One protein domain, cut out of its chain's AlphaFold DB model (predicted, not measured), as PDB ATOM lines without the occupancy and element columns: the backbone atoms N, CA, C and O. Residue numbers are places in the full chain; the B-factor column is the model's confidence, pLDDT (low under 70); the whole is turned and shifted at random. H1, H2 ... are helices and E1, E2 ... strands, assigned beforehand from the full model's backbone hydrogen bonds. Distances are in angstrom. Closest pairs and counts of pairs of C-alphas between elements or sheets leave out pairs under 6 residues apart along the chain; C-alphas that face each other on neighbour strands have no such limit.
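AT A GLANCE: This is residues 112 to 323 of the 326 residues of an uncharacterized protein of Pontiella desulfatans (UniProt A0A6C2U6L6). Little regular structure: long loops surround a twisted antiparallel branched sheet, with H2 packed slantwise at one end. The 212 printed residues include three named helices and eight strands, ordered H1 H2 E1 to E8 H3; the class is mixed, with 79 residues in named elements. It is compact, radius of gyration of the C-alphas 17.0 A, spanning 52 by 46 by 28 A.

HOW THE PARTS SIT: E6, residues 272 to 280, has E4, 224 to 235, on one side (N 229 and O 277, 2.8 A) and E1, 176 to 181, and E8, 314 to 317, on the other. E2, 196 to 204, E3, 208 to 218, and E4 form a meander, antiparallel neighbours in succession. E7, 306 to 309, and E8 are a hairpin. H2, 121 to 133, is on the sheet, height 5.7 A, every O i to N i+4 pair within hydrogen-bond range; H3, 319 to 322, is on the same face. H1, 112 to 115, only grazes it. E5, 257 to 259, pairs with no named strand.

IN THESE COORDINATES: E3 measures 32.6 A. C-alpha 112 is at (167.387, 123.289, 150.164), C-alpha 322 at (150.837, 129.558, 164.600).

THE WHOLE: The printed part has no cut. H2 to E1 is a long link. The model's pLDDT is under 70 in 39 printed residues, among them residues 289 to 302.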
ATOM      1  N   VAL A 112     167.638 124.692 150.516       68.62
ATOM      2  CA  VAL A 112     167.387 123.289 150.164       68.62
ATOM      3  C   VAL A 112     165.974 123.099 149.612       68.62
ATOM      4  O   VAL A 112     165.819 122.453 148.581       68.62
ATOM      5  N   TYR A 113     164.970 123.725 150.228       73.69
ATOM      6  CA  TYR A 113     163.603 123.736 149.708       73.69
ATOM      7  C   TYR A 113     163.501 124.434 148.340       73.69
ATOM      8  O   TYR A 113     162.892 123.893 147.421       73.69
ATOM      9  N   TYR A 114     164.160 125.582 148.154       68.38
ATOM     10  CA  TYR A 114     164.136 126.310 146.877       68.38
ATOM     11  C   TYR A 114     164.965 125.677 145.757       68.38
ATOM     12  O   TYR A 114     164.652 125.854 144.580       68.38
ATOM     13  N   ASN A 115     166.046 124.977 146.104       69.44
ATOM     14  CA  ASN A 115     166.897 124.281 145.142       69.44
ATOM     15  C   ASN A 115     166.301 122.933 144.722       69.44
ATOM     16  O   ASN A 115     166.717 122.382 143.700       69.44
ATOM     17  N   ALA A 116     165.342 122.400 145.484       67.06
ATOM     18  CA  ALA A 116     164.537 121.277 145.044       67.06
ATOM     19  C   ALA A 116     163.660 121.723 143.862       67.06
ATOM     20  O   ALA A 116     162.972 122.745 143.911       67.06
ATOM     21  N   VAL A 117     163.694 120.961 142.768       70.06
ATOM     22  CA  VAL A 117     162.818 121.203 141.611       70.06
ATOM     23  C   VAL A 117     161.352 121.146 142.056       70.06
ATOM     24  O   VAL A 117     161.011 120.400 142.967       70.06
ATOM     25  N   SER A 118     160.458 121.890 141.396       58.22
ATOM     26  CA  SER A 118     159.044 122.044 141.801       58.22
ATOM     27  C   SER A 118     158.237 120.735 141.904       58.22
ATOM     28  O   SER A 118     157.124 120.754 142.411       58.22
ATOM     29  N   ASN A 119     158.795 119.611 141.440       58.69
ATOM     30  CA  ASN A 119     158.203 118.271 141.486       58.69
ATOM     31  C   ASN A 119     159.058 117.263 142.286       58.69
ATOM     32  O   ASN A 119     158.897 116.054 142.116       58.69
ATOM     33  N   ASP A 120     160.010 117.734 143.093       75.94
ATOM     34  CA  ASP A 120     160.806 116.879 143.974       75.94
ATOM     35  C   ASP A 120     159.920 116.288 145.084       75.94
ATOM     36  O   ASP A 120     159.083 116.983 145.667       75.94
ATOM     37  N   ALA A 121     160.119 115.005 145.391       78.94
ATOM     38  CA  ALA A 121     159.441 114.328 146.492       78.94
ATOM     39  C   ALA A 121     159.671 115.056 147.826       78.94
ATOM     40  O   ALA A 121     158.734 115.192 148.607       78.94
ATOM     41  N   PHE A 122     160.872 115.610 148.035       79.62
ATOM     42  CA  PHE A 122     161.189 116.409 149.216       79.62
ATOM     43  C   PHE A 122     160.255 117.615 149.366       79.62
ATOM     44  O   PHE A 122     159.710 117.861 150.439       79.62
ATOM     45  N   ARG A 123     160.038 118.359 148.277       80.19
ATOM     46  CA  ARG A 123     159.192 119.554 148.293       80.19
ATOM     47  C   ARG A 123     157.735 119.187 148.571       80.19
ATOM     48  O   ARG A 123     157.116 119.786 149.441       80.19
ATOM     49  N   ALA A 124     157.234 118.138 147.918       82.75
ATOM     50  CA  ALA A 124     155.882 117.635 148.150       82.75
ATOM     51  C   ALA A 124     155.661 117.142 149.595       82.75
ATOM     52  O   ALA A 124     154.572 117.317 150.146       82.75
ATOM     53  N   GLU A 125     156.675 116.533 150.217       85.31
ATOM     54  CA  GLU A 125     156.645 116.145 151.632       85.31
ATOM     55  C   GLU A 125     156.578 117.362 152.556       85.31
ATOM     56  O   GLU A 125     155.744 117.386 153.463       85.31
ATOM     57  N   VAL A 126     157.413 118.379 152.312       83.75
ATOM     58  CA  VAL A 126     157.414 119.622 153.098       83.75
ATOM     59  C   VAL A 126     156.085 120.362 152.949       83.75
ATOM     60  O   VAL A 126     155.494 120.722 153.963       83.75
ATOM     61  N   ASP A 127     155.570 120.522 151.728       85.75
ATOM     62  CA  ASP A 127     154.284 121.183 151.463       85.75
ATOM     63  C   ASP A 127     153.130 120.481 152.185       85.75
ATOM     64  O   ASP A 127     152.313 121.120 152.850       85.75
ATOM     65  N   ARG A 128     153.093 119.142 152.125       89.06
ATOM     66  CA  ARG A 128     152.112 118.339 152.863       89.06
ATOM     67  C   ARG A 128     152.231 118.564 154.365       89.06
ATOM     68  O   ARG A 128     151.222 118.798 155.024       89.06
ATOM     69  N   PHE A 129     153.438 118.469 154.911       89.25
ATOM     70  CA  PHE A 129     153.656 118.612 156.344       89.25
ATOM     71  C   PHE A 129     153.284 120.020 156.838       89.25
ATOM     72  O   PHE A 129     152.503 120.136 157.780       89.25
ATOM     73  N   VAL A 130     153.748 121.079 156.166       87.31
ATOM     74  CA  VAL A 130     153.431 122.480 156.505       87.31
ATOM     75  C   VAL A 130     151.928 122.745 156.412       87.31
ATOM     76  O   VAL A 130     151.370 123.400 157.293       87.31
ATOM     77  N   TYR A 131     151.250 122.200 155.396       88.94
ATOM     78  CA  TYR A 131     149.798 122.323 155.252       88.94
ATOM     79  C   TYR A 131     149.037 121.786 156.472       88.94
ATOM     80  O   TYR A 131     148.096 122.434 156.930       88.94
ATOM     81  N   TYR A 132     149.426 120.624 157.006       91.31
ATOM     82  CA  TYR A 132     148.780 120.059 158.195       91.31
ATOM     83  C   TYR A 132     149.246 120.726 159.491       91.31
ATOM     84  O   TYR A 132     148.408 121.044 160.329       91.31
ATOM     85  N   ALA A 133     150.537 121.035 159.628       90.69
ATOM     86  CA  ALA A 133     151.078 121.762 160.777       90.69
ATOM     87  C   ALA A 133     150.388 123.123 160.978       90.69
ATOM     88  O   ALA A 133     150.055 123.495 162.101       90.69
ATOM     89  N   GLY A 134     150.100 123.844 159.889       87.88
ATOM     90  CA  GLY A 134     149.402 125.132 159.930       87.88
ATOM     91  C   GLY A 134     147.917 125.053 160.305       87.88
ATOM     92  O   GLY A 134     147.303 126.087 160.564       87.88
ATOM     93  N   LYS A 135     147.314 123.856 160.341       87.75
ATOM     94  CA  LYS A 135     145.941 123.663 160.842       87.75
ATOM     95  C   LYS A 135     145.888 123.536 162.363       87.75
ATOM     96  O   LYS A 135     144.807 123.675 162.938       87.75
ATOM     97  N   GLU A 136     147.023 123.283 163.008       89.12
ATOM     98  CA  GLU A 136     147.084 123.130 164.452       89.12
ATOM     99  C   GLU A 136     146.975 124.488 165.141       89.12
ATOM    100  O   GLU A 136     147.809 125.379 164.977       89.12
ATOM    101  N   GLY A 137     145.908 124.653 165.923       86.50
ATOM    102  CA  GLY A 137     145.658 125.877 166.673       86.50
ATOM    103  C   GLY A 137     146.428 125.883 167.987       86.50
ATOM    104  O   GLY A 137     146.181 125.026 168.843       86.50
ATOM    105  N   PHE A 138     147.296 126.875 168.172       93.75
ATOM    106  CA  PHE A 138     148.127 126.987 169.364       93.75
ATOM    107  C   PHE A 138     147.471 127.856 170.440       93.75
ATOM    108  O   PHE A 138     146.707 128.782 170.167       93.75
ATOM    109  N   HIS A 139     147.799 127.552 171.689       95.12
ATOM    110  CA  HIS A 139     147.540 128.384 172.854       95.12
ATOM    111  C   HIS A 139     148.769 129.246 173.127       95.12
ATOM    112  O   HIS A 139     149.899 128.762 173.079       95.12
ATOM    113  N   HIS A 140     148.571 130.532 173.404       95.44
ATOM    114  CA  HIS A 140     149.695 131.420 173.690       95.44
ATOM    115  C   HIS A 140     150.380 131.012 174.999       95.44
ATOM    116  O   HIS A 140     149.692 130.853 176.006       95.44
ATOM    117  N   PRO A 141     151.721 130.860 175.035       95.69
ATOM    118  CA  PRO A 141     152.415 130.260 176.178       95.69
ATOM    119  C   PRO A 141     152.298 131.082 177.469       95.69
ATOM    120  O   PRO A 141     152.535 130.557 178.549       95.69
ATOM    121  N   LEU A 142     151.911 132.355 177.365       95.81
ATOM    122  CA  LEU A 142     151.620 133.247 178.497       95.81
ATOM    123  C   LEU A 142     150.115 133.461 178.759       95.81
ATOM    124  O   LEU A 142     149.765 134.248 179.630       95.81
ATOM    125  N   MET A 143     149.221 132.848 177.975       95.38
ATOM    126  CA  MET A 143     147.777 133.043 178.126       95.38
ATOM    127  C   MET A 143     147.228 132.170 179.245       95.38
ATOM    128  O   MET A 143     147.386 130.954 179.213       95.38
ATOM    129  N   ASP A 144     146.546 132.769 180.210       91.00
ATOM    130  CA  ASP A 144     145.941 132.018 181.305       91.00
ATOM    131  C   ASP A 144     144.604 131.356 180.916       91.00
ATOM    132  O   ASP A 144     144.077 131.514 179.811       91.00
ATOM    133  N   GLY A 145     144.009 130.621 181.863       87.81
ATOM    134  CA  GLY A 145     142.707 129.971 181.678       87.81
ATOM    135  C   GLY A 145     141.524 130.933 181.485       87.81
ATOM    136  O   GLY A 145     140.419 130.481 181.194       87.81
ATOM    137  N   THR A 146     141.727 132.245 181.643       91.44
ATOM    138  CA  THR A 146     140.727 133.285 181.352       91.44
ATOM    139  C   THR A 146     140.897 133.892 179.957       91.44
ATOM    140  O   THR A 146     140.071 134.705 179.539       91.44
ATOM    141  N   GLY A 147     141.937 133.483 179.223       91.19
ATOM    142  CA  GLY A 147     142.287 134.031 177.917       91.19
ATOM    143  C   GLY A 147     143.086 135.334 177.995       91.19
ATOM    144  O   GLY A 147     143.220 136.020 176.983       91.19
ATOM    145  N   GLN A 148     143.593 135.713 179.173       92.94
ATOM    146  CA  GLN A 148     144.405 136.916 179.330       92.94
ATOM    147  C   GLN A 148     145.881 136.607 179.115       92.94
ATOM    148  O   GLN A 148     146.417 135.653 179.671       92.94
ATOM    149  N   VAL A 149     146.540 137.458 178.334       94.50
ATOM    150  CA  VAL A 149     147.990 137.448 178.140       94.50
ATOM    151  C   VAL A 149     148.567 138.640 178.908       94.50
ATOM    152  O   VAL A 149     148.102 139.765 178.692       94.50
ATOM    153  N   PRO A 150     149.541 138.448 179.818       94.75
ATOM    154  CA  PRO A 150     150.192 139.560 180.498       94.75
ATOM    155  C   PRO A 150     150.927 140.439 179.482       94.75
ATOM    156  O   PRO A 150     151.293 139.992 178.398       94.75
ATOM    157  N   SER A 151     151.179 141.699 179.833       94.88
ATOM    158  CA  SER A 151     152.006 142.556 178.981       94.88
ATOM    159  C   SER A 151     153.421 141.984 178.883       94.88
ATOM    160  O   SER A 151     154.033 141.649 179.899       94.88
ATOM    161  N   TYR A 152     153.948 141.900 177.665       94.81
ATOM    162  CA  TYR A 152     155.328 141.525 177.397       94.81
ATOM    163  C   TYR A 152     155.905 142.378 176.266       94.81
ATOM    164  O   TYR A 152     155.187 143.104 175.579       94.81
ATOM    165  N   THR A 153     157.219 142.294 176.088       94.69
ATOM    166  CA  THR A 153     157.932 142.861 174.939       94.69
ATOM    167  C   THR A 153     158.872 141.817 174.355       94.69
ATOM    168  O   THR A 153     159.443 141.021 175.104       94.69
ATOM    169  N   VAL A 154     159.058 141.837 173.035       92.94
ATOM    170  CA  VAL A 154     160.130 141.095 172.360       92.94
ATOM    171  C   VAL A 154     161.194 142.115 171.959       92.94
ATOM    172  O   VAL A 154     160.932 142.980 171.124       92.94
ATOM    173  N   PRO A 155     162.374 142.128 172.600       90.56
ATOM    174  CA  PRO A 155     163.427 143.050 172.204       90.56
ATOM    175  C   PRO A 155     163.957 142.653 170.821       90.56
ATOM    176  O   PRO A 155     164.015 141.471 170.516       90.56
ATOM    177  N   GLY A 156     164.451 143.600 170.019       88.75
ATOM    178  CA  GLY A 156     164.911 143.291 168.651       88.75
ATOM    179  C   GLY A 156     166.039 142.250 168.553       88.75
ATOM    180  O   GLY A 156     166.214 141.611 167.526       88.75
ATOM    181  N   TRP A 157     166.812 142.031 169.624       85.69
ATOM    182  CA  TRP A 157     167.784 140.929 169.683       85.69
ATOM    183  C   TRP A 157     167.148 139.574 169.995       85.69
ATOM    184  O   TRP A 157     167.800 138.551 169.811       85.69
ATOM    185  N   GLY A 158     165.945 139.577 170.550       88.19
ATOM    186  CA  GLY A 158     165.146 138.431 170.956       88.19
ATOM    187  C   GLY A 158     164.088 138.030 169.933       88.19
ATOM    188  O   GLY A 158     163.419 137.032 170.151       88.19
ATOM    189  N   GLU A 159     163.936 138.767 168.834       89.81
ATOM    190  CA  GLU A 159     163.063 138.384 167.720       89.81
ATOM    191  C   GLU A 159     163.566 137.102 167.042       89.81
ATOM    192  O   GLU A 159     164.775 136.835 167.005       89.81
ATOM    193  N   PHE A 160     162.642 136.324 166.479       87.50
ATOM    194  CA  PHE A 160     162.989 135.219 165.595       87.50
ATOM    195  C   PHE A 160     163.795 135.744 164.399       87.50
ATOM    196  O   PHE A 160     163.540 136.824 163.872       87.50
ATOM    197  N   GLY A 161     164.837 135.015 164.005       84.00
ATOM    198  CA  GLY A 161     165.725 135.415 162.918       84.00
ATOM    199  C   GLY A 161     166.588 136.646 163.204       84.00
ATOM    200  O   GLY A 161     167.326 137.089 162.322       84.00
ATOM    201  N   ALA A 162     166.576 137.187 164.427       85.62
ATOM    202  CA  ALA A 162     167.491 138.256 164.802       85.62
ATOM    203  C   ALA A 162     168.946 137.777 164.698       85.62
ATOM    204  O   ALA A 162     169.303 136.680 165.136       85.62
ATOM    205  N   THR A 163     169.817 138.614 164.137       80.56
ATOM    206  CA  THR A 163     171.252 138.312 164.088       80.56
ATOM    207  C   THR A 163     171.858 138.470 165.480       80.56
ATOM    208  O   THR A 163     171.868 139.570 166.035       80.56
ATOM    209  N   LYS A 164     172.420 137.395 166.038       73.19
ATOM    210  CA  LYS A 164     173.174 137.441 167.294       73.19
ATOM    211  C   LYS A 164     174.654 137.704 166.969       73.19
ATOM    212  O   LYS A 164     175.306 136.868 166.334       73.19
ATOM    213  N   PRO A 165     175.216 138.861 167.367       61.44
ATOM    214  CA  PRO A 165     176.632 139.133 167.172       61.44
ATOM    215  C   PRO A 165     177.444 138.253 168.125       61.44
ATOM    216  O   PRO A 165     177.491 138.501 169.328       61.44
ATOM    217  N   VAL A 166     178.100 137.229 167.591       58.62
ATOM    218  CA  VAL A 166     179.098 136.458 168.337       58.62
ATOM    219  C   VAL A 166     180.472 136.968 167.911       58.62
ATOM    220  O   VAL A 166     180.826 136.923 166.733       58.62
ATOM    221  N   MET A 167     181.245 137.526 168.850       47.41
ATOM    222  CA  MET A 167     182.598 138.002 168.544       47.41
ATOM    223  C   MET A 167     183.470 136.835 168.066       47.41
ATOM    224  O   MET A 167     183.803 135.950 168.849       47.41
ATOM    225  N   GLY A 168     183.875 136.867 166.792       47.47
ATOM    226  CA  GLY A 168     184.864 135.945 166.227       47.47
ATOM    227  C   GLY A 168     184.320 134.666 165.579       47.47
ATOM    228  O   GLY A 168     185.131 133.837 165.176       47.47
ATOM    229  N   THR A 169     183.001 134.500 165.432       54.38
ATOM    230  CA  THR A 169     182.390 133.370 164.697       54.38
ATOM    231  C   THR A 169     181.429 133.875 163.612       54.38
ATOM    232  O   THR A 169     181.090 135.064 163.615       54.38
ATOM    233  N   PRO A 170     180.984 133.016 162.672       54.59
ATOM    234  CA  PRO A 170     179.913 133.367 161.742       54.59
ATOM    235  C   PRO A 170     178.685 133.910 162.489       54.59
ATOM    236  O   PRO A 170     178.424 133.522 163.633       54.59
ATOM    237  N   GLN A 171     177.961 134.836 161.853       62.94
ATOM    238  CA  GLN A 171     176.683 135.342 162.363       62.94
ATOM    239  C   GLN A 171     175.753 134.163 162.668       62.94
ATOM    240  O   GLN A 171     175.675 133.233 161.877       62.94
ATOM    241  N   SER A 172     175.062 134.198 163.805       72.88
ATOM    242  CA  SER A 172     174.016 133.220 164.114       72.88
ATOM    243  C   SER A 172     172.653 133.892 164.074       72.88
ATOM    244  O   SER A 172     172.529 135.055 164.469       72.88
ATOM    245  N   TYR A 173     171.641 133.174 163.600       80.44
ATOM    246  CA  TYR A 173     170.250 133.598 163.703       80.44
ATOM    247  C   TYR A 173     169.601 133.069 164.979       80.44
ATOM    248  O   TYR A 173     169.965 132.015 165.500       80.44
ATOM    249  N   HIS A 174     168.653 133.835 165.507       84.88
ATOM    250  CA  HIS A 174     167.900 133.467 166.692       84.88
ATOM    251  C   HIS A 174     166.716 132.551 166.324       84.88
ATOM    252  O   HIS A 174     165.826 133.002 165.612       84.88
ATOM    253  N   PRO A 175     166.664 131.284 166.774       85.19
ATOM    254  CA  PRO A 175     165.608 130.340 166.377       85.19
ATOM    255  C   PRO A 175     164.295 130.495 167.158       85.19
ATOM    256  O   PRO A 175     163.398 129.670 167.022       85.19
ATOM    257  N   ALA A 176     164.187 131.517 168.002       89.56
ATOM    258  CA  ALA A 176     163.133 131.654 168.994       89.56
ATOM    259  C   ALA A 176     162.670 133.105 169.113       89.56
ATOM    260  O   ALA A 176     163.335 134.018 168.620       89.56
ATOM    261  N   SER A 177     161.585 133.302 169.854       92.50
ATOM    262  CA  SER A 177     161.189 134.607 170.378       92.50
ATOM    263  C   SER A 177     161.500 134.677 171.873       92.50
ATOM    264  O   SER A 177     161.114 133.784 172.628       92.50
ATOM    265  N   ASP A 178     162.174 135.740 172.313       93.38
ATOM    266  CA  ASP A 178     162.456 136.010 173.728       93.38
ATOM    267  C   ASP A 178     161.411 136.990 174.294       93.38
ATOM    268  O   ASP A 178     161.451 138.190 174.012       93.38
ATOM    269  N   LEU A 179     160.478 136.502 175.115       94.81
ATOM    270  CA  LEU A 179     159.381 137.295 175.676       94.81
ATOM    271  C   LEU A 179     159.749 137.818 177.074       94.81
ATOM    272  O   LEU A 179     159.811 137.053 178.040       94.81
ATOM    273  N   GLN A 180     159.957 139.131 177.205       95.19
ATOM    274  CA  GLN A 180     160.153 139.804 178.495       95.19
ATOM    275  C   GLN A 180     158.807 140.227 179.079       95.19
ATOM    276  O   GLN A 180     158.181 141.149 178.560       95.19
ATOM    277  N   VAL A 181     158.373 139.578 180.161       94.50
ATOM    278  CA  VAL A 181     157.061 139.814 180.785       94.50
ATOM    279  C   VAL A 181     157.129 140.934 181.822       94.50
ATOM    280  O   VAL A 181     158.025 140.961 182.671       94.50
ATOM    281  N   GLY A 182     156.174 141.865 181.753       92.31
ATOM    282  CA  GLY A 182     156.050 142.994 182.671       92.31
ATOM    283  C   GLY A 182     157.340 143.812 182.770       92.31
ATOM    284  O   GLY A 182     157.964 144.165 181.769       92.31
ATOM    285  N   ALA A 183     157.773 144.090 183.998       90.38
ATOM    286  CA  ALA A 183     159.055 144.739 184.282       90.38
ATOM    287  C   ALA A 183     160.194 143.719 184.497       90.38
ATOM    288  O   ALA A 183     161.023 143.909 185.389       90.38
ATOM    289  N   ARG A 184     160.236 142.653 183.678       90.19
ATOM    290  CA  ARG A 184     161.103 141.465 183.833       90.19
ATOM    291  C   ARG A 184     160.761 140.662 185.083       90.19
ATOM    292  O   ARG A 184     161.585 140.462 185.973       90.19
ATOM    293  N   GLU A 185     159.509 140.249 185.152       93.06
ATOM    294  CA  GLU A 185     158.989 139.444 186.250       93.06
ATOM    295  C   GLU A 185     159.524 138.008 186.191       93.06
ATOM    296  O   GLU A 185     159.766 137.459 185.117       93.06
ATOM    297  N   VAL A 186     159.715 137.403 187.365       91.44
ATOM    298  CA  VAL A 186     160.121 135.993 187.499       91.44
ATOM    299  C   VAL A 186     158.938 135.083 187.792       91.44
ATOM    300  O   VAL A 186     158.927 133.959 187.322       91.44
ATOM    301  N   ALA A 187     157.930 135.570 188.519       91.81
ATOM    302  CA  ALA A 187     156.728 134.815 188.860       91.81
ATOM    303  C   ALA A 187     155.724 134.887 187.704       91.81
ATOM    304  O   ALA A 187     154.786 135.683 187.725       91.81
ATOM    305  N   VAL A 188     155.965 134.084 186.671       92.31
ATOM    306  CA  VAL A 188     155.207 134.084 185.418       92.31
ATOM    307  C   VAL A 188     154.734 132.669 185.119       92.31
ATOM    308  O   VAL A 188     155.534 131.751 184.953       92.31
ATOM    309  N   GLN A 189     153.418 132.508 185.014       93.06
ATOM    310  CA  GLN A 189     152.811 131.240 184.626       93.06
ATOM    311  C   GLN A 189     152.995 130.991 183.131       93.06
ATOM    312  O   GLN A 189     152.718 131.868 182.312       93.06
ATOM    313  N   LEU A 190     153.442 129.785 182.799       94.19
ATOM    314  CA  LEU A 190     153.646 129.315 181.438       94.19
ATOM    315  C   LEU A 190     152.728 128.138 181.153       94.19
ATOM    316  O   LEU A 190     152.568 127.252 181.995       94.19
ATOM    317  N   PHE A 191     152.178 128.107 179.948       94.56
ATOM    318  CA  PHE A 191     151.181 127.132 179.533       94.56
ATOM    319  C   PHE A 191     151.613 126.395 178.263       94.56
ATOM    320  O   PHE A 191     152.263 126.966 177.382       94.56
ATOM    321  N   ALA A 192     151.241 125.119 178.165       95.31
ATOM    322  CA  ALA A 192     151.485 124.290 176.991       95.31
ATOM    323  C   ALA A 192     150.782 124.882 175.760       95.31
ATOM    324  O   ALA A 192     149.583 125.163 175.787       95.31
ATOM    325  N   ALA A 193     151.520 125.069 174.669       96.69
ATOM    326  CA  ALA A 193     151.011 125.708 173.463       96.69
ATOM    327  C   ALA A 193     150.133 124.763 172.636       96.69
ATOM    328  O   ALA A 193     149.269 125.210 171.886       96.69
ATOM    329  N   HIS A 194     150.312 123.457 172.795       96.50
ATOM    330  CA  HIS A 194     149.531 122.429 172.126       96.50
ATOM    331  C   HIS A 194     149.420 121.186 173.015       96.50
ATOM    332  O   HIS A 194     150.136 121.057 174.012       96.50
ATOM    333  N   ASP A 195     148.504 120.286 172.655       96.62
ATOM    334  CA  ASP A 195     148.455 118.947 173.239       96.62
ATOM    335  C   ASP A 195     149.744 118.213 172.874       96.62
ATOM    336  O   ASP A 195     150.301 118.426 171.798       96.62
ATOM    337  N   GLY A 196     150.240 117.336 173.736       96.50
ATOM    338  CA  GLY A 196     151.433 116.580 173.386       96.50
ATOM    339  C   GLY A 196     152.025 115.801 174.534       96.50
ATOM    340  O   GLY A 196     151.422 115.644 175.595       96.50
ATOM    341  N   VAL A 197     153.234 115.312 174.299       95.31
ATOM    342  CA  VAL A 197     154.043 114.614 175.290       95.31
ATOM    343  C   VAL A 197     155.271 115.457 175.578       95.31
ATOM    344  O   VAL A 197     155.948 115.917 174.662       95.31
ATOM    345  N   VAL A 198     155.567 115.653 176.857       91.88
ATOM    346  CA  VAL A 198     156.823 116.252 177.292       91.88
ATOM    347  C   VAL A 198     157.960 115.305 176.925       91.88
ATOM    348  O   VAL A 198     158.096 114.231 177.507       91.88
ATOM    349  N   ALA A 199     158.753 115.673 175.927       88.12
ATOM    350  CA  ALA A 199     159.843 114.840 175.437       88.12
ATOM    351  C   ALA A 199     161.153 115.097 176.182       88.12
ATOM    352  O   ALA A 199     162.001 114.209 176.276       88.12
ATOM    353  N   VAL A 200     161.320 116.322 176.685       83.38
ATOM    354  CA  VAL A 200     162.512 116.742 177.411       83.38
ATOM    355  C   VAL A 200     162.138 117.676 178.547       83.38
ATOM    356  O   VAL A 200     161.449 118.670 178.332       83.38
ATOM    357  N   TYR A 201     162.685 117.405 179.725       80.50
ATOM    358  CA  TYR A 201     162.558 118.227 180.915       80.50
ATOM    359  C   TYR A 201     163.849 118.159 181.739       80.50
ATOM    360  O   TYR A 201     164.079 117.206 182.483       80.50
ATOM    361  N   ARG A 202     164.749 119.140 181.578       80.19
ATOM    362  CA  ARG A 202     166.077 119.097 182.228       80.19
ATOM    363  C   ARG A 202     166.748 120.457 182.382       80.19
ATOM    364  O   ARG A 202     166.367 121.425 181.732       80.19
ATOM    365  N   ASP A 203     167.796 120.484 183.207       77.69
ATOM    366  CA  ASP A 203     168.765 121.584 183.330       77.69
ATOM    367  C   ASP A 203     169.836 121.522 182.219       77.69
ATOM    368  O   ASP A 203     170.235 120.439 181.782       77.69
ATOM    369  N   ALA A 204     170.308 122.682 181.766       76.62
ATOM    370  CA  ALA A 204     171.337 122.870 180.751       76.62
ATOM    371  C   ALA A 204     172.103 124.188 180.970       76.62
ATOM    372  O   ALA A 204     171.510 125.250 181.155       76.62
ATOM    373  N   ASP A 205     173.432 124.144 180.841       69.81
ATOM    374  CA  ASP A 205     174.354 125.225 181.237       69.81
ATOM    375  C   ASP A 205     174.028 126.624 180.676       69.81
ATOM    376  O   ASP A 205     174.300 127.633 181.327       69.81
ATOM    377  N   LYS A 206     173.447 126.714 179.473       70.19
ATOM    378  CA  LYS A 206     173.120 127.998 178.827       70.19
ATOM    379  C   LYS A 206     171.709 128.504 179.144       70.19
ATOM    380  O   LYS A 206     171.505 129.715 179.204       70.19
ATOM    381  N   TYR A 207     170.750 127.602 179.329       70.56
ATOM    382  CA  TYR A 207     169.330 127.957 179.441       70.56
ATOM    383  C   TYR A 207     168.758 127.768 180.836       70.56
ATOM    384  O   TYR A 207     167.631 128.196 181.072       70.56
ATOM    385  N   ARG A 208     169.559 127.222 181.759       78.56
ATOM    386  CA  ARG A 208     169.076 126.604 182.985       78.56
ATOM    387  C   ARG A 208     168.103 125.502 182.595       78.56
ATOM    388  O   ARG A 208     168.442 124.655 181.773       78.56
ATOM    389  N   HIS A 209     166.883 125.538 183.097       84.31
ATOM    390  CA  HIS A 209     165.919 124.533 182.745       84.31
ATOM    391  C   HIS A 209     165.238 124.836 181.421       84.31
ATOM    392  O   HIS A 209     165.021 125.997 181.051       84.31
ATOM    393  N   TYR A 210     164.868 123.766 180.734       87.19
ATOM    394  CA  TYR A 210     163.984 123.845 179.595       87.19
ATOM    395  C   TYR A 210     163.052 122.643 179.521       87.19
ATOM    396  O   TYR A 210     163.338 121.560 180.042       87.19
ATOM    397  N   LEU A 211     161.937 122.880 178.846       89.06
ATOM    398  CA  LEU A 211     160.883 121.920 178.575       89.06
ATOM    399  C   LEU A 211     160.661 121.858 177.063       89.06
ATOM    400  O   LEU A 211     160.542 122.907 176.434       89.06
ATOM    401  N   ALA A 212     160.565 120.657 176.497       92.62
ATOM    402  CA  ALA A 212     160.108 120.437 175.129       92.62
ATOM    403  C   ALA A 212     158.815 119.611 175.131       92.62
ATOM    404  O   ALA A 212     158.760 118.556 175.767       92.62
ATOM    405  N   ILE A 213     157.789 120.077 174.419       94.94
ATOM    406  CA  ILE A 213     156.506 119.381 174.250       94.94
ATOM    407  C   ILE A 213     156.362 119.022 172.781       94.94
ATOM    408  O   ILE A 213     156.475 119.899 171.930       94.94
ATOM    409  N   THR A 214     156.070 117.759 172.490       95.75
ATOM    410  CA  THR A 214     156.053 117.226 171.126       95.75
ATOM    411  C   THR A 214     154.684 116.648 170.780       95.75
ATOM    412  O   THR A 214     154.043 115.985 171.599       95.75
ATOM    413  N   MET A 215     154.238 116.922 169.557       95.75
ATOM    414  CA  MET A 215     152.969 116.475 168.992       95.75
ATOM    415  C   MET A 215     153.182 115.953 167.577       95.75
ATOM    416  O   MET A 215     153.758 116.646 166.737       95.75
ATOM    417  N   ASP A 216     152.672 114.756 167.302       96.00
ATOM    418  CA  ASP A 216     152.617 114.220 165.946       96.00
ATOM    419  C   ASP A 216     151.614 115.009 165.102       96.00
ATOM    420  O   ASP A 216     150.495 115.288 165.530       96.00
ATOM    421  N   ILE A 217     152.001 115.316 163.869       95.50
ATOM    422  CA  ILE A 217     151.132 115.914 162.861       95.50
ATOM    423  C   ILE A 217     150.611 114.801 161.973       95.50
ATOM    424  O   ILE A 217     151.381 114.111 161.298       95.50
ATOM    425  N   MET A 218     149.294 114.636 161.975       93.69
ATOM    426  CA  MET A 218     148.606 113.629 161.179       93.69
ATOM    427  C   MET A 218     147.929 114.268 159.976       93.69
ATOM    428  O   MET A 218     147.408 115.381 160.048       93.69
ATOM    429  N   ASP A 219     147.909 113.543 158.867       89.50
ATOM    430  CA  ASP A 219     147.087 113.916 157.729       89.50
ATOM    431  C   ASP A 219     145.620 113.481 157.902       89.50
ATOM    432  O   ASP A 219     145.242 112.823 158.877       89.50
ATOM    433  N   ALA A 220     144.773 113.811 156.924       84.50
ATOM    434  CA  ALA A 220     143.360 113.430 156.929       84.50
ATOM    435  C   ALA A 220     143.120 111.906 156.928       84.50
ATOM    436  O   ALA A 220     142.023 111.453 157.265       84.50
ATOM    437  N   ASP A 221     144.130 111.113 156.565       81.88
ATOM    438  CA  ASP A 221     144.065 109.655 156.498       81.88
ATOM    439  C   ASP A 221     144.565 108.994 157.803       81.88
ATOM    440  O   ASP A 221     144.490 107.767 157.946       81.88
ATOM    441  N   GLY A 222     145.000 109.804 158.777       87.25
ATOM    442  CA  GLY A 222     145.506 109.382 160.083       87.25
ATOM    443  C   GLY A 222     146.964 108.931 160.062       87.25
ATOM    444  O   GLY A 222     147.388 108.212 160.968       87.25
ATOM    445  N   VAL A 223     147.726 109.293 159.028       89.69
ATOM    446  CA  VAL A 223     149.155 108.994 158.928       89.69
ATOM    447  C   VAL A 223     149.976 110.163 159.436       89.69
ATOM    448  O   VAL A 223     149.741 111.313 159.070       89.69
ATOM    449  N   VAL A 224     150.975 109.847 160.260       92.62
ATOM    450  CA  VAL A 224     151.958 110.815 160.745       92.62
ATOM    451  C   VAL A 224     152.789 111.310 159.563       92.62
ATOM    452  O   VAL A 224     153.479 110.534 158.904       92.62
ATOM    453  N   VAL A 225     152.708 112.608 159.286       92.56
ATOM    454  CA  VAL A 225     153.483 113.290 158.234       92.56
ATOM    455  C   VAL A 225     154.692 114.036 158.793       92.56
ATOM    456  O   VAL A 225     155.561 114.474 158.043       92.56
ATOM    457  N   GLY A 226     154.764 114.151 160.113       93.44
ATOM    458  CA  GLY A 226     155.851 114.768 160.854       93.44
ATOM    459  C   GLY A 226     155.417 115.035 162.286       93.44
ATOM    460  O   GLY A 226     154.417 114.490 162.745       93.44
ATOM    461  N   LYS A 227     156.146 115.897 162.983       94.00
ATOM    462  CA  LYS A 227     155.824 116.344 164.340       94.00
ATOM    463  C   LYS A 227     156.254 117.791 164.544       94.00
ATOM    464  O   LYS A 227     157.166 118.283 163.874       94.00
ATOM    465  N   ILE A 228     155.607 118.453 165.491       93.88
ATOM    466  CA  ILE A 228     156.012 119.758 166.006       93.88
ATOM    467  C   ILE A 228     156.529 119.570 167.428       93.88
ATOM    468  O   ILE A 228     155.925 118.834 168.207       93.88
ATOM    469  N   SER A 229     157.625 120.245 167.768       94.56
ATOM    470  CA  SER A 229     158.070 120.411 169.149       94.56
ATOM    471  C   SER A 229     158.100 121.891 169.511       94.56
ATOM    472  O   SER A 229     158.655 122.701 168.770       94.56
ATOM    473  N   THR A 230     157.508 122.252 170.645       94.62
ATOM    474  CA  THR A 230     157.671 123.576 171.251       94.62
ATOM    475  C   THR A 230     158.655 123.495 172.400       94.62
ATOM    476  O   THR A 230     158.547 122.611 173.250       94.62
ATOM    477  N   LEU A 231     159.612 124.419 172.437       93.38
ATOM    478  CA  LEU A 231     160.619 124.497 173.484       93.38
ATOM    479  C   LEU A 231     160.445 125.776 174.303       93.38
ATOM    480  O   LEU A 231     160.299 126.874 173.769       93.38
ATOM    481  N   TYR A 232     160.494 125.598 175.619       93.31
ATOM    482  CA  TYR A 232     160.381 126.624 176.643       93.31
ATOM    483  C   TYR A 232     161.707 126.685 177.389       93.31
ATOM    484  O   TYR A 232     161.982 125.841 178.242       93.31
ATOM    485  N   GLY A 233     162.554 127.649 177.047       90.81
ATOM    486  CA  GLY A 233     163.835 127.883 177.706       90.81
ATOM    487  C   GLY A 233     163.755 128.987 178.755       90.81
ATOM    488  O   GLY A 233     162.827 129.799 178.755       90.81
ATOM    489  N   HIS A 234     164.768 129.037 179.625       91.00
ATOM    490  CA  HIS A 234     164.864 130.016 180.713       91.00
ATOM    491  C   HIS A 234     163.696 129.951 181.690       91.00
ATOM    492  O   HIS A 234     163.286 130.958 182.264       91.00
ATOM    493  N   ILE A 235     163.184 128.747 181.912       88.44
ATOM    494  CA  ILE A 235     162.190 128.495 182.945       88.44
ATOM    495  C   ILE A 235     162.916 128.188 184.253       88.44
ATOM    496  O   ILE A 235     163.980 127.564 184.264       88.44
ATOM    497  N   ASP A 236     162.371 128.663 185.363       81.81
ATOM    498  CA  ASP A 236     162.785 128.177 186.670       81.81
ATOM    499  C   ASP A 236     161.788 127.088 187.027       81.81
ATOM    500  O   ASP A 236     160.649 127.366 187.396       81.81
ATOM    501  N   LEU A 237     162.169 125.840 186.764       67.62
ATOM    502  CA  LEU A 237     161.368 124.715 187.204       67.62
ATOM    503  C   LEU A 237     161.247 124.830 188.708       67.62
ATOM    504  O   LEU A 237     162.246 125.065 189.387       67.62
ATOM    505  N   ASP A 238     160.027 124.682 189.204       64.62
ATOM    506  CA  ASP A 238     159.729 124.606 190.624       64.62
ATOM    507  C   ASP A 238     160.354 123.309 191.180       64.62
ATOM    508  O   ASP A 238     159.656 122.356 191.515       64.62
ATOM    509  N   LEU A 239     161.694 123.254 191.242       52.50
ATOM    510  CA  LEU A 239     162.526 122.114 191.654       52.50
ATOM    511  C   LEU A 239     162.207 121.645 193.084       52.50
ATOM    512  O   LEU A 239     162.670 120.585 193.507       52.50
ATOM    513  N   ASP A 240     161.430 122.445 193.814       51.28
ATOM    514  CA  ASP A 240     160.996 122.216 195.183       51.28
ATOM    515  C   ASP A 240     159.606 121.546 195.278       51.28
ATOM    516  O   ASP A 240     159.189 121.175 196.380       51.28
ATOM    517  N   GLU A 241     158.872 121.352 194.169       55.72
ATOM    518  CA  GLU A 241     157.616 120.586 194.166       55.72
ATOM    519  C   GLU A 241     157.874 119.078 193.986       55.72
ATOM    520  O   GLU A 241     158.708 118.653 193.188       55.72
ATOM    521  N   ALA A 242     157.131 118.239 194.719       56.25
ATOM    522  CA  ALA A 242     157.320 116.781 194.743       56.25
ATOM    523  C   ALA A 242     157.161 116.096 193.364       56.25
ATOM    524  O   ALA A 242     157.690 115.001 193.172       56.25
ATOM    525  N   ASP A 243     156.487 116.760 192.420       52.91
ATOM    526  CA  ASP A 243     156.271 116.313 191.038       52.91
ATOM    527  C   ASP A 243     157.221 117.002 190.023       52.91
ATOM    528  O   ASP A 243     157.290 116.602 188.861       52.91
ATOM    529  N   GLY A 244     157.985 118.019 190.444       55.47
ATOM    530  CA  GLY A 244     158.734 118.955 189.588       55.47
ATOM    531  C   GLY A 244     160.090 118.467 189.063       55.47
ATOM    532  O   GLY A 244     160.876 119.269 188.573       55.47
ATOM    533  N   LEU A 245     160.406 117.172 189.173       58.25
ATOM    534  CA  LEU A 245     161.710 116.627 188.755       58.25
ATOM    535  C   LEU A 245     161.650 115.726 187.517       58.25
ATOM    536  O   LEU A 245     162.690 115.498 186.907       58.25
ATOM    537  N   TRP A 246     160.474 115.219 187.138       69.00
ATOM    538  CA  TRP A 246     160.331 114.286 186.016       69.00
ATOM    539  C   TRP A 246     159.003 114.493 185.292       69.00
ATOM    540  O   TRP A 246     158.002 113.848 185.600       69.00
ATOM    541  N   MET A 247     159.004 115.393 184.307       79.31
ATOM    542  CA  MET A 247     157.886 115.519 183.369       79.31
ATOM    543  C   MET A 247     158.093 114.706 182.087       79.31
ATOM    544  O   MET A 247     157.138 114.575 181.335       79.31
ATOM    545  N   ASP A 248     159.274 114.131 181.835       85.69
ATOM    546  CA  ASP A 248     159.521 113.323 180.631       85.69
ATOM    547  C   ASP A 248     158.475 112.206 180.472       85.69
ATOM    548  O   ASP A 248     158.190 111.436 181.392       85.69
ATOM    549  N   GLY A 249     157.886 112.125 179.282       89.56
ATOM    550  CA  GLY A 249     156.809 111.200 178.943       89.56
ATOM    551  C   GLY A 249     155.422 111.614 179.445       89.56
ATOM    552  O   GLY A 249     154.443 110.937 179.124       89.56
ATOM    553  N   LYS A 250     155.288 112.712 180.203       90.81
ATOM    554  CA  LYS A 250     153.985 113.212 180.657       90.81
ATOM    555  C   LYS A 250     153.202 113.764 179.466       90.81
ATOM    556  O   LYS A 250     153.680 114.641 178.749       90.81
ATOM    557  N   ALA A 251     151.972 113.290 179.293       95.19
ATOM    558  CA  ALA A 251     151.022 113.919 178.386       95.19
ATOM    559  C   ALA A 251     150.503 115.226 178.999       95.19
ATOM    560  O   ALA A 251     150.115 115.250 180.169       95.19
ATOM    561  N   VAL A 252     150.478 116.288 178.205       94.19
ATOM    562  CA  VAL A 252     149.947 117.601 178.580       94.19
ATOM    563  C   VAL A 252     148.859 118.016 177.607       94.19
ATOM    564  O   VAL A 252     148.870 117.627 176.436       94.19
ATOM    565  N   GLN A 253     147.891 118.774 178.107       95.75
ATOM    566  CA  GLN A 253     146.863 119.391 177.276       95.75
ATOM    567  C   GLN A 253     147.248 120.826 176.925       95.75
ATOM    568  O   GLN A 253     147.884 121.533 177.706       95.75
ATOM    569  N   LYS A 254     146.805 121.292 175.768       95.69
ATOM    570  CA  LYS A 254     146.892 122.682 175.349       95.69
ATOM    571  C   LYS A 254     146.282 123.595 176.416       95.69
ATOM    572  O   LYS A 254     145.146 123.396 176.844       95.69
ATOM    573  N   GLY A 255     147.038 124.610 176.832       95.12
ATOM    574  CA  GLY A 255     146.665 125.527 177.909       95.12
ATOM    575  C   GLY A 255     146.872 124.971 179.323       95.12
ATOM    576  O   GLY A 255     146.523 125.645 180.288       95.12
ATOM    577  N   GLU A 256     147.433 123.767 179.482       93.88
ATOM    578  CA  GLU A 256     147.841 123.244 180.789       93.88
ATOM    579  C   GLU A 256     149.044 124.029 181.321       93.88
ATOM    580  O   GLU A 256     149.963 124.357 180.573       93.88
ATOM    581  N   LEU A 257     149.047 124.333 182.620       92.25
ATOM    582  CA  LEU A 257     150.168 124.992 183.286       92.25
ATOM    583  C   LEU A 257     151.393 124.064 183.300       92.25
ATOM    584  O   LEU A 257     151.315 122.949 183.812       92.25
ATOM    585  N   VAL A 258     152.526 124.551 182.795       89.88
ATOM    586  CA  VAL A 258     153.785 123.790 182.704       89.88
ATOM    587  C   VAL A 258     154.939 124.395 183.506       89.88
ATOM    588  O   VAL A 258     155.908 123.700 183.792       89.88
ATOM    589  N   SER A 259     154.845 125.668 183.895       90.00
ATOM    590  CA  SER A 259     155.778 126.305 184.834       90.00
ATOM    591  C   SER A 259     155.119 127.510 185.505       90.00
ATOM    592  O   SER A 259     154.196 128.106 184.947       90.00
ATOM    593  N   ARG A 260     155.592 127.888 186.695       90.38
ATOM    594  CA  ARG A 260     155.176 129.111 187.399       90.38
ATOM    595  C   ARG A 260     156.235 130.203 187.398       90.38
ATOM    596  O   ARG A 260     155.927 131.312 187.842       90.38
ATOM    597  N   ASN A 261     157.451 129.900 186.945       90.00
ATOM    598  CA  ASN A 261     158.577 130.806 187.080       90.00
ATOM    599  C   ASN A 261     159.492 130.851 185.845       90.00
ATOM    600  O   ASN A 261     159.707 129.863 185.134       90.00
ATOM    601  N   LEU A 262     160.067 132.033 185.629       91.12
ATOM    602  CA  LEU A 262     161.151 132.309 184.694       91.12
ATOM    603  C   LEU A 262     162.469 132.460 185.448       91.12
ATOM    604  O   LEU A 262     162.544 133.067 186.518       91.12
ATOM    605  N   TYR A 263     163.537 131.967 184.836       88.44
ATOM    606  CA  TYR A 263     164.878 132.028 185.380       88.44
ATOM    607  C   TYR A 263     165.464 133.438 185.255       88.44
ATOM    608  O   TYR A 263     165.560 134.019 184.171       88.44
ATOM    609  N   SER A 264     165.916 133.990 186.380       82.69
ATOM    610  CA  SER A 264     166.419 135.367 186.445       82.69
ATOM    611  C   SER A 264     167.890 135.546 186.084       82.69
ATOM    612  O   SER A 264     168.308 136.663 185.779       82.69
ATOM    613  N   GLY A 265     168.681 134.471 186.097       82.25
ATOM    614  CA  GLY A 265     170.138 134.537 185.949       82.25
ATOM    615  C   GLY A 265     170.653 134.620 184.510       82.25
ATOM    616  O   GLY A 265     171.853 134.458 184.292       82.25
ATOM    617  N   THR A 266     169.788 134.828 183.514       81.06
ATOM    618  CA  THR A 266     170.221 134.962 182.115       81.06
ATOM    619  C   THR A 266     170.841 136.342 181.856       81.06
ATOM    620  O   THR A 266     170.518 137.333 182.512       81.06
ATOM    621  N   MET A 267     171.705 136.441 180.841       76.31
ATOM    622  CA  MET A 267     172.373 137.696 180.458       76.31
ATOM    623  C   MET A 267     171.395 138.810 180.021       76.31
ATOM    624  O   MET A 267     171.748 139.987 180.067       76.31
ATOM    625  N   GLY A 268     170.166 138.456 179.625       79.06
ATOM    626  CA  GLY A 268     169.094 139.384 179.243       79.06
ATOM    627  C   GLY A 268     168.101 139.716 180.366       79.06
ATOM    628  O   GLY A 268     167.213 140.547 180.158       79.06
ATOM    629  N   GLY A 269     168.258 139.105 181.546       88.62
ATOM    630  CA  GLY A 269     167.266 139.100 182.625       88.62
ATOM    631  C   GLY A 269     166.135 138.081 182.398       88.62
ATOM    632  O   GLY A 269     166.150 137.368 181.398       88.62
ATOM    633  N   PRO A 270     165.150 137.988 183.308       92.00
ATOM    634  CA  PRO A 270     164.016 137.069 183.173       92.00
ATOM    635  C   PRO A 270     163.267 137.241 181.842       92.00
ATOM    636  O   PRO A 270     162.824 138.345 181.515       92.00
ATOM    637  N   HIS A 271     163.144 136.157 181.077       94.25
ATOM    638  CA  HIS A 271     162.352 136.077 179.847       94.25
ATOM    639  C   HIS A 271     162.039 134.621 179.509       94.25
ATOM    640  O   HIS A 271     162.771 133.728 179.928       94.25
ATOM    641  N   LEU A 272     160.979 134.395 178.735       94.38
ATOM    642  CA  LEU A 272     160.712 133.102 178.110       94.38
ATOM    643  C   LEU A 272     161.445 133.039 176.769       94.38
ATOM    644  O   LEU A 272     161.204 133.893 175.922       94.38
ATOM    645  N   HIS A 273     162.270 132.018 176.561       93.56
ATOM    646  CA  HIS A 273     162.761 131.655 175.232       93.56
ATOM    647  C   HIS A 273     161.786 130.647 174.619       93.56
ATOM    648  O   HIS A 273     161.748 129.500 175.065       93.56
ATOM    649  N   PHE A 274     160.965 131.080 173.662       94.44
ATOM    650  CA  PHE A 274     159.939 130.240 173.045       94.44
ATOM    651  C   PHE A 274     160.298 129.905 171.603       94.44
ATOM    652  O   PHE A 274     160.429 130.787 170.753       94.44
ATOM    653  N   GLU A 275     160.437 128.616 171.335       92.31
ATOM    654  CA  GLU A 275     160.907 128.087 170.063       92.31
ATOM    655  C   GLU A 275     159.914 127.056 169.526       92.31
ATOM    656  O   GLU A 275     159.355 126.265 170.287       92.31
ATOM    657  N   ILE A 276     159.711 127.049 168.208       91.94
ATOM    658  CA  ILE A 276     158.910 126.038 167.517       91.94
ATOM    659  C   ILE A 276     159.810 125.322 166.526       91.94
ATOM    660  O   ILE A 276     160.424 125.946 165.659       91.94
ATOM    661  N   ARG A 277     159.865 123.999 166.642       89.69
ATOM    662  CA  ARG A 277     160.584 123.115 165.734       89.69
ATOM    663  C   ARG A 277     159.632 122.223 164.984       89.69
ATOM    664  O   ARG A 277     158.687 121.683 165.553       89.69
ATOM    665  N   TYR A 278     159.945 121.993 163.728       89.06
ATOM    666  CA  TYR A 278     159.267 121.022 162.898       89.06
ATOM    667  C   TYR A 278     160.213 119.876 162.554       89.06
ATOM    668  O   TYR A 278     161.382 120.103 162.255       89.06
ATOM    669  N   TYR A 279     159.681 118.661 162.510       88.94
ATOM    670  CA  TYR A 279     160.392 117.459 162.082       88.94
ATOM    671  C   TYR A 279     159.523 116.736 161.051       88.94
ATOM    672  O   TYR A 279     158.339 116.514 161.309       88.94
ATOM    673  N   ARG A 280     160.071 116.356 159.890       87.44
ATOM    674  CA  ARG A 280     159.352 115.460 158.972       87.44
ATOM    675  C   ARG A 280     159.335 114.059 159.572       87.44
ATOM    676  O   ARG A 280     160.084 113.760 160.499       87.44
ATOM    677  N   ALA A 281     158.494 113.193 159.017       85.31
ATOM    678  CA  ALA A 281     158.332 111.824 159.502       85.31
ATOM    679  C   ALA A 281     159.664 111.052 159.634       85.31
ATOM    680  O   ALA A 281     159.850 110.327 160.607       85.31
ATOM    681  N   ASP A 282     160.594 111.254 158.696       81.69
ATOM    682  CA  ASP A 282     161.876 110.537 158.653       81.69
ATOM    683  C   ASP A 282     163.044 111.306 159.289       81.69
ATOM    684  O   ASP A 282     164.186 110.837 159.281       81.69
ATOM    685  N   ASP A 283     162.795 112.501 159.823       82.25
ATOM    686  CA  ASP A 283     163.863 113.298 160.399       82.25
ATOM    687  C   ASP A 283     164.259 112.793 161.794       82.25
ATOM    688  O   ASP A 283     163.446 112.682 162.712       82.25
ATOM    689  N   ALA A 284     165.552 112.512 161.958       75.38
ATOM    690  CA  ALA A 284     166.133 111.946 163.177       75.38
ATOM    691  C   ALA A 284     166.775 112.999 164.098       75.38
ATOM    692  O   ALA A 284     167.600 112.658 164.950       75.38
ATOM    693  N   GLY A 285     166.460 114.280 163.892       74.38
ATOM    694  CA  GLY A 285     167.047 115.369 164.658       74.38
ATOM    695  C   GLY A 285     166.689 115.310 166.145       74.38
ATOM    696  O   GLY A 285     165.694 114.713 166.556       74.38
ATOM    697  N   ALA A 286     167.523 115.939 166.968       76.81
ATOM    698  CA  ALA A 286     167.344 115.943 168.412       76.81
ATOM    699  C   ALA A 286     166.245 116.927 168.855       76.81
ATOM    700  O   ALA A 286     166.144 118.047 168.353       76.81
ATOM    701  N   GLU A 287     165.460 116.533 169.857       76.56
ATOM    702  CA  GLU A 287     164.546 117.424 170.599       76.56
ATOM    703  C   GLU A 287     165.253 118.103 171.787       76.56
ATOM    704  O   GLU A 287     164.663 118.861 172.552       76.56
ATOM    705  N   GLU A 288     166.555 117.851 171.934       75.06
ATOM    706  CA  GLU A 288     167.397 118.533 172.910       75.06
ATOM    707  C   GLU A 288     167.722 119.955 172.455       75.06
ATOM    708  O   GLU A 288     167.687 120.284 171.267       75.06
ATOM    709  N   PHE A 289     168.097 120.811 173.400       68.56
ATOM    710  CA  PHE A 289     168.576 122.144 173.072       68.56
ATOM    711  C   PHE A 289     169.814 122.090 172.150       68.56
ATOM    712  O   PHE A 289     170.721 121.282 172.355       68.56
ATOM    713  N   TYR A 290     169.890 122.969 171.146       64.44
ATOM    714  CA  TYR A 290     171.013 122.991 170.209       64.44
ATOM    715  C   TYR A 290     172.319 123.422 170.910       64.44
ATOM    716  O   TYR A 290     172.466 124.533 171.420       64.44
ATOM    717  N   GLY A 291     173.301 122.519 170.944       44.38
ATOM    718  CA  GLY A 291     174.541 122.668 171.717       44.38
ATOM    719  C   GLY A 291     175.633 123.564 171.113       44.38
ATOM    720  O   GLY A 291     176.775 123.490 171.560       44.38
ATOM    721  N   GLY A 292     175.355 124.389 170.096       47.88
ATOM    722  CA  GLY A 292     176.401 125.231 169.503       47.88
ATOM    723  C   GLY A 292     176.002 126.049 168.268       47.88
ATOM    724  O   GLY A 292     174.910 125.872 167.735       47.88
ATOM    725  N   PRO A 293     176.898 126.949 167.807       49.84
ATOM    726  CA  PRO A 293     176.652 127.895 166.709       49.84
ATOM    727  C   PRO A 293     176.418 127.242 165.336       49.84
ATOM    728  O   PRO A 293     175.813 127.875 164.475       49.84
ATOM    729  N   ALA A 294     176.829 125.980 165.156       52.66
ATOM    730  CA  ALA A 294     176.804 125.268 163.874       52.66
ATOM    731  C   ALA A 294     175.405 125.139 163.238       52.66
ATOM    732  O   ALA A 294     175.301 124.986 162.029       52.66
ATOM    733  N   TYR A 295     174.335 125.230 164.033       55.62
ATOM    734  CA  TYR A 295     172.949 125.030 163.578       55.62
ATOM    735  C   TYR A 295     172.217 126.325 163.201       55.62
ATOM    736  O   TYR A 295     171.045 126.302 162.839       55.62
ATOM    737  N   SER A 296     172.895 127.463 163.339       57.47
ATOM    738  CA  SER A 296     172.320 128.804 163.163       57.47
ATOM    739  C   SER A 296     173.131 129.674 162.204       57.47
ATOM    740  O   SER A 296     172.878 130.874 162.105       57.47
ATOM    741  N   GLU A 297     174.129 129.088 161.532       57.34
ATOM    742  CA  GLU A 297     174.985 129.808 160.594       57.34
ATOM    743  C   GLU A 297     174.186 130.290 159.370       57.34
ATOM    744  O   GLU A 297     173.213 129.649 158.959       57.34
ATOM    745  N   PRO A 298     174.581 131.406 158.734       50.91
ATOM    746  CA  PRO A 298     173.839 132.001 157.639       50.91
ATOM    747  C   PRO A 298     174.152 131.215 156.364       50.91
ATOM    748  O   PRO A 298     174.994 131.610 155.562       50.91
ATOM    749  N   SER A 299     173.495 130.076 156.162       46.00
ATOM    750  CA  SER A 299     173.591 129.326 154.904       46.00
ATOM    751  C   SER A 299     172.541 129.764 153.873       46.00
ATOM    752  O   SER A 299     172.605 129.343 152.720       46.00
ATOM    753  N   ALA A 300     171.596 130.634 154.266       50.00
ATOM    754  CA  ALA A 300     170.301 130.785 153.597       50.00
ATOM    755  C   ALA A 300     169.748 132.211 153.424       50.00
ATOM    756  O   ALA A 300     168.640 132.366 152.920       50.00
ATOM    757  N   GLY A 301     170.483 133.254 153.822       61.25
ATOM    758  CA  GLY A 301     169.902 134.598 153.948       61.25
ATOM    759  C   GLY A 301     169.071 134.759 155.236       61.25
ATOM    760  O   GLY A 301     169.197 133.931 156.139       61.25
ATOM    761  N   PRO A 302     168.281 135.843 155.368       68.19
ATOM    762  CA  PRO A 302     167.561 136.159 156.603       68.19
ATOM    763  C   PRO A 302     166.438 135.156 156.904       68.19
ATOM    764  O   PRO A 302     165.685 134.771 156.012       68.19
ATOM    765  N   TRP A 303     166.289 134.780 158.176       74.75
ATOM    766  CA  TRP A 303     165.205 133.917 158.656       74.75
ATOM    767  C   TRP A 303     163.970 134.762 158.952       74.75
ATOM    768  O   TRP A 303     163.795 135.235 160.066       74.75
ATOM    769  N   LEU A 304     163.141 135.004 157.939       71.62
ATOM    770  CA  LEU A 304     161.976 135.874 158.117       71.62
ATOM    771  C   LEU A 304     160.812 135.166 158.813       71.62
ATOM    772  O   LEU A 304     160.188 135.772 159.666       71.62
ATOM    773  N   TYR A 305     160.526 133.912 158.446       70.31
ATOM    774  CA  TYR A 305     159.336 133.194 158.935       70.31
ATOM    775  C   TYR A 305     159.568 131.690 159.172       70.31
ATOM    776  O   TYR A 305     158.640 130.955 159.492       70.31
ATOM    777  N   GLY A 306     160.797 131.197 159.008       72.44
ATOM    778  CA  GLY A 306     161.149 129.801 159.266       72.44
ATOM    779  C   GLY A 306     162.444 129.378 158.576       72.44
ATOM    780  O   GLY A 306     162.913 130.042 157.651       72.44
ATOM    781  N   TYR A 307     163.021 128.269 159.031       75.25
ATOM    782  CA  TYR A 307     164.276 127.719 158.528       75.25
ATOM    783  C   TYR A 307     164.339 126.199 158.714       75.25
ATOM    784  O   TYR A 307     164.390 125.719 159.832       75.25
ATOM    785  N   TRP A 308     164.401 125.443 157.623       71.19
ATOM    786  CA  TRP A 308     164.621 123.999 157.563       71.19
ATOM    787  C   TRP A 308     166.016 123.577 157.078       71.19
ATOM    788  O   TRP A 308     166.339 123.752 155.899       71.19
ATOM    789  N   ASP A 309     166.789 122.877 157.909       70.75
ATOM    790  CA  ASP A 309     168.010 122.202 157.453       70.75
ATOM    791  C   ASP A 309     167.850 120.671 157.521       70.75
ATOM    792  O   ASP A 309     167.844 120.082 158.609       70.75
ATOM    793  N   PRO A 310     167.744 119.982 156.370       65.12
ATOM    794  CA  PRO A 310     167.592 118.533 156.362       65.12
ATOM    795  C   PRO A 310     168.839 117.790 156.860       65.12
ATOM    796  O   PRO A 310     168.737 116.610 157.175       65.12
ATOM    797  N   GLN A 311     170.006 118.439 156.962       70.94
ATOM    798  CA  GLN A 311     171.196 117.827 157.567       70.94
ATOM    799  C   GLN A 311     171.102 117.765 159.093       70.94
ATOM    800  O   GLN A 311     171.662 116.858 159.707       70.94
ATOM    801  N   ILE A 312     170.391 118.717 159.698       70.69
ATOM    802  CA  ILE A 312     170.153 118.777 161.145       70.69
ATOM    803  C   ILE A 312     169.002 117.836 161.533       70.69
ATOM    804  O   ILE A 312     168.967 117.311 162.648       70.69
ATOM    805  N   GLY A 313     168.080 117.582 160.599       77.25
ATOM    806  CA  GLY A 313     166.911 116.738 160.833       77.25
ATOM    807  C   GLY A 313     165.813 117.463 161.614       77.25
ATOM    808  O   GLY A 313     165.108 116.831 162.393       77.25
ATOM    809  N   TYR A 314     165.705 118.784 161.461       79.31
ATOM    810  CA  TYR A 314     164.532 119.584 161.825       79.31
ATOM    811  C   TYR A 314     164.641 120.995 161.232       79.31
ATOM    812  O   TYR A 314     165.700 121.413 160.755       79.31
ATOM    813  N   GLY A 315     163.541 121.739 161.282       81.56
ATOM    814  CA  GLY A 315     163.512 123.174 161.023       81.56
ATOM    815  C   GLY A 315     162.947 123.975 162.191       81.56
ATOM    816  O   GLY A 315     162.277 123.419 163.052       81.56
ATOM    817  N   PHE A 316     163.184 125.281 162.203       85.25
ATOM    818  CA  PHE A 316     162.575 126.255 163.103       85.25
ATOM    819  C   PHE A 316     161.432 126.987 162.398       85.25
ATOM    820  O   PHE A 316     161.562 127.361 161.230       85.25
ATOM    821  N   ALA A 317     160.335 127.225 163.101       86.00
ATOM    822  CA  ALA A 317     159.222 128.028 162.620       86.00
ATOM    823  C   ALA A 317     159.129 129.321 163.428       86.00
ATOM    824  O   ALA A 317     159.249 129.304 164.653       86.00
ATOM    825  N   ASP A 318     158.878 130.438 162.741       87.00
ATOM    826  CA  ASP A 318     158.509 131.665 163.439       87.00
ATOM    827  C   ASP A 318     157.148 131.436 164.117       87.00
ATOM    828  O   ASP A 318     156.213 130.967 163.447       87.00
ATOM    829  N   PRO A 319     156.990 131.746 165.414       87.81
ATOM    830  CA  PRO A 319     155.716 131.536 166.079       87.81
ATOM    831  C   PRO A 319     154.533 132.315 165.458       87.81
ATOM    832  O   PRO A 319     153.383 131.902 165.625       87.81
ATOM    833  N   VAL A 320     154.766 133.357 164.650       86.75
ATOM    834  CA  VAL A 320     153.699 134.034 163.887       86.75
ATOM    835  C   VAL A 320     152.902 133.095 162.976       86.75
ATOM    836  O   VAL A 320     151.698 133.281 162.789       86.75
ATOM    837  N   ASN A 321     153.529 132.019 162.490       82.12
ATOM    838  CA  ASN A 321     152.870 130.999 161.671       82.12
ATOM    839  C   ASN A 321     151.768 130.235 162.412       82.12
ATOM    840  O   ASN A 321     150.869 129.691 161.777       82.12
ATOM    841  N   HIS A 322     151.817 130.222 163.744       86.38
ATOM    842  CA  HIS A 322     150.837 129.558 164.600       86.38
ATOM    843  C   HIS A 322     149.910 130.546 165.314       86.38
ATOM    844  O   HIS A 322     149.285 130.215 166.322       86.38
ATOM    845  N   GLY A 323     149.789 131.763 164.772       80.50
ATOM    846  CA  GLY A 323     148.842 132.767 165.251       80.50
ATOM    847  C   GLY A 323     149.348 133.606 166.422       80.50
ATOM    848  O   GLY A 323     148.553 134.315 167.042       80.50
TER     849      GLY A 323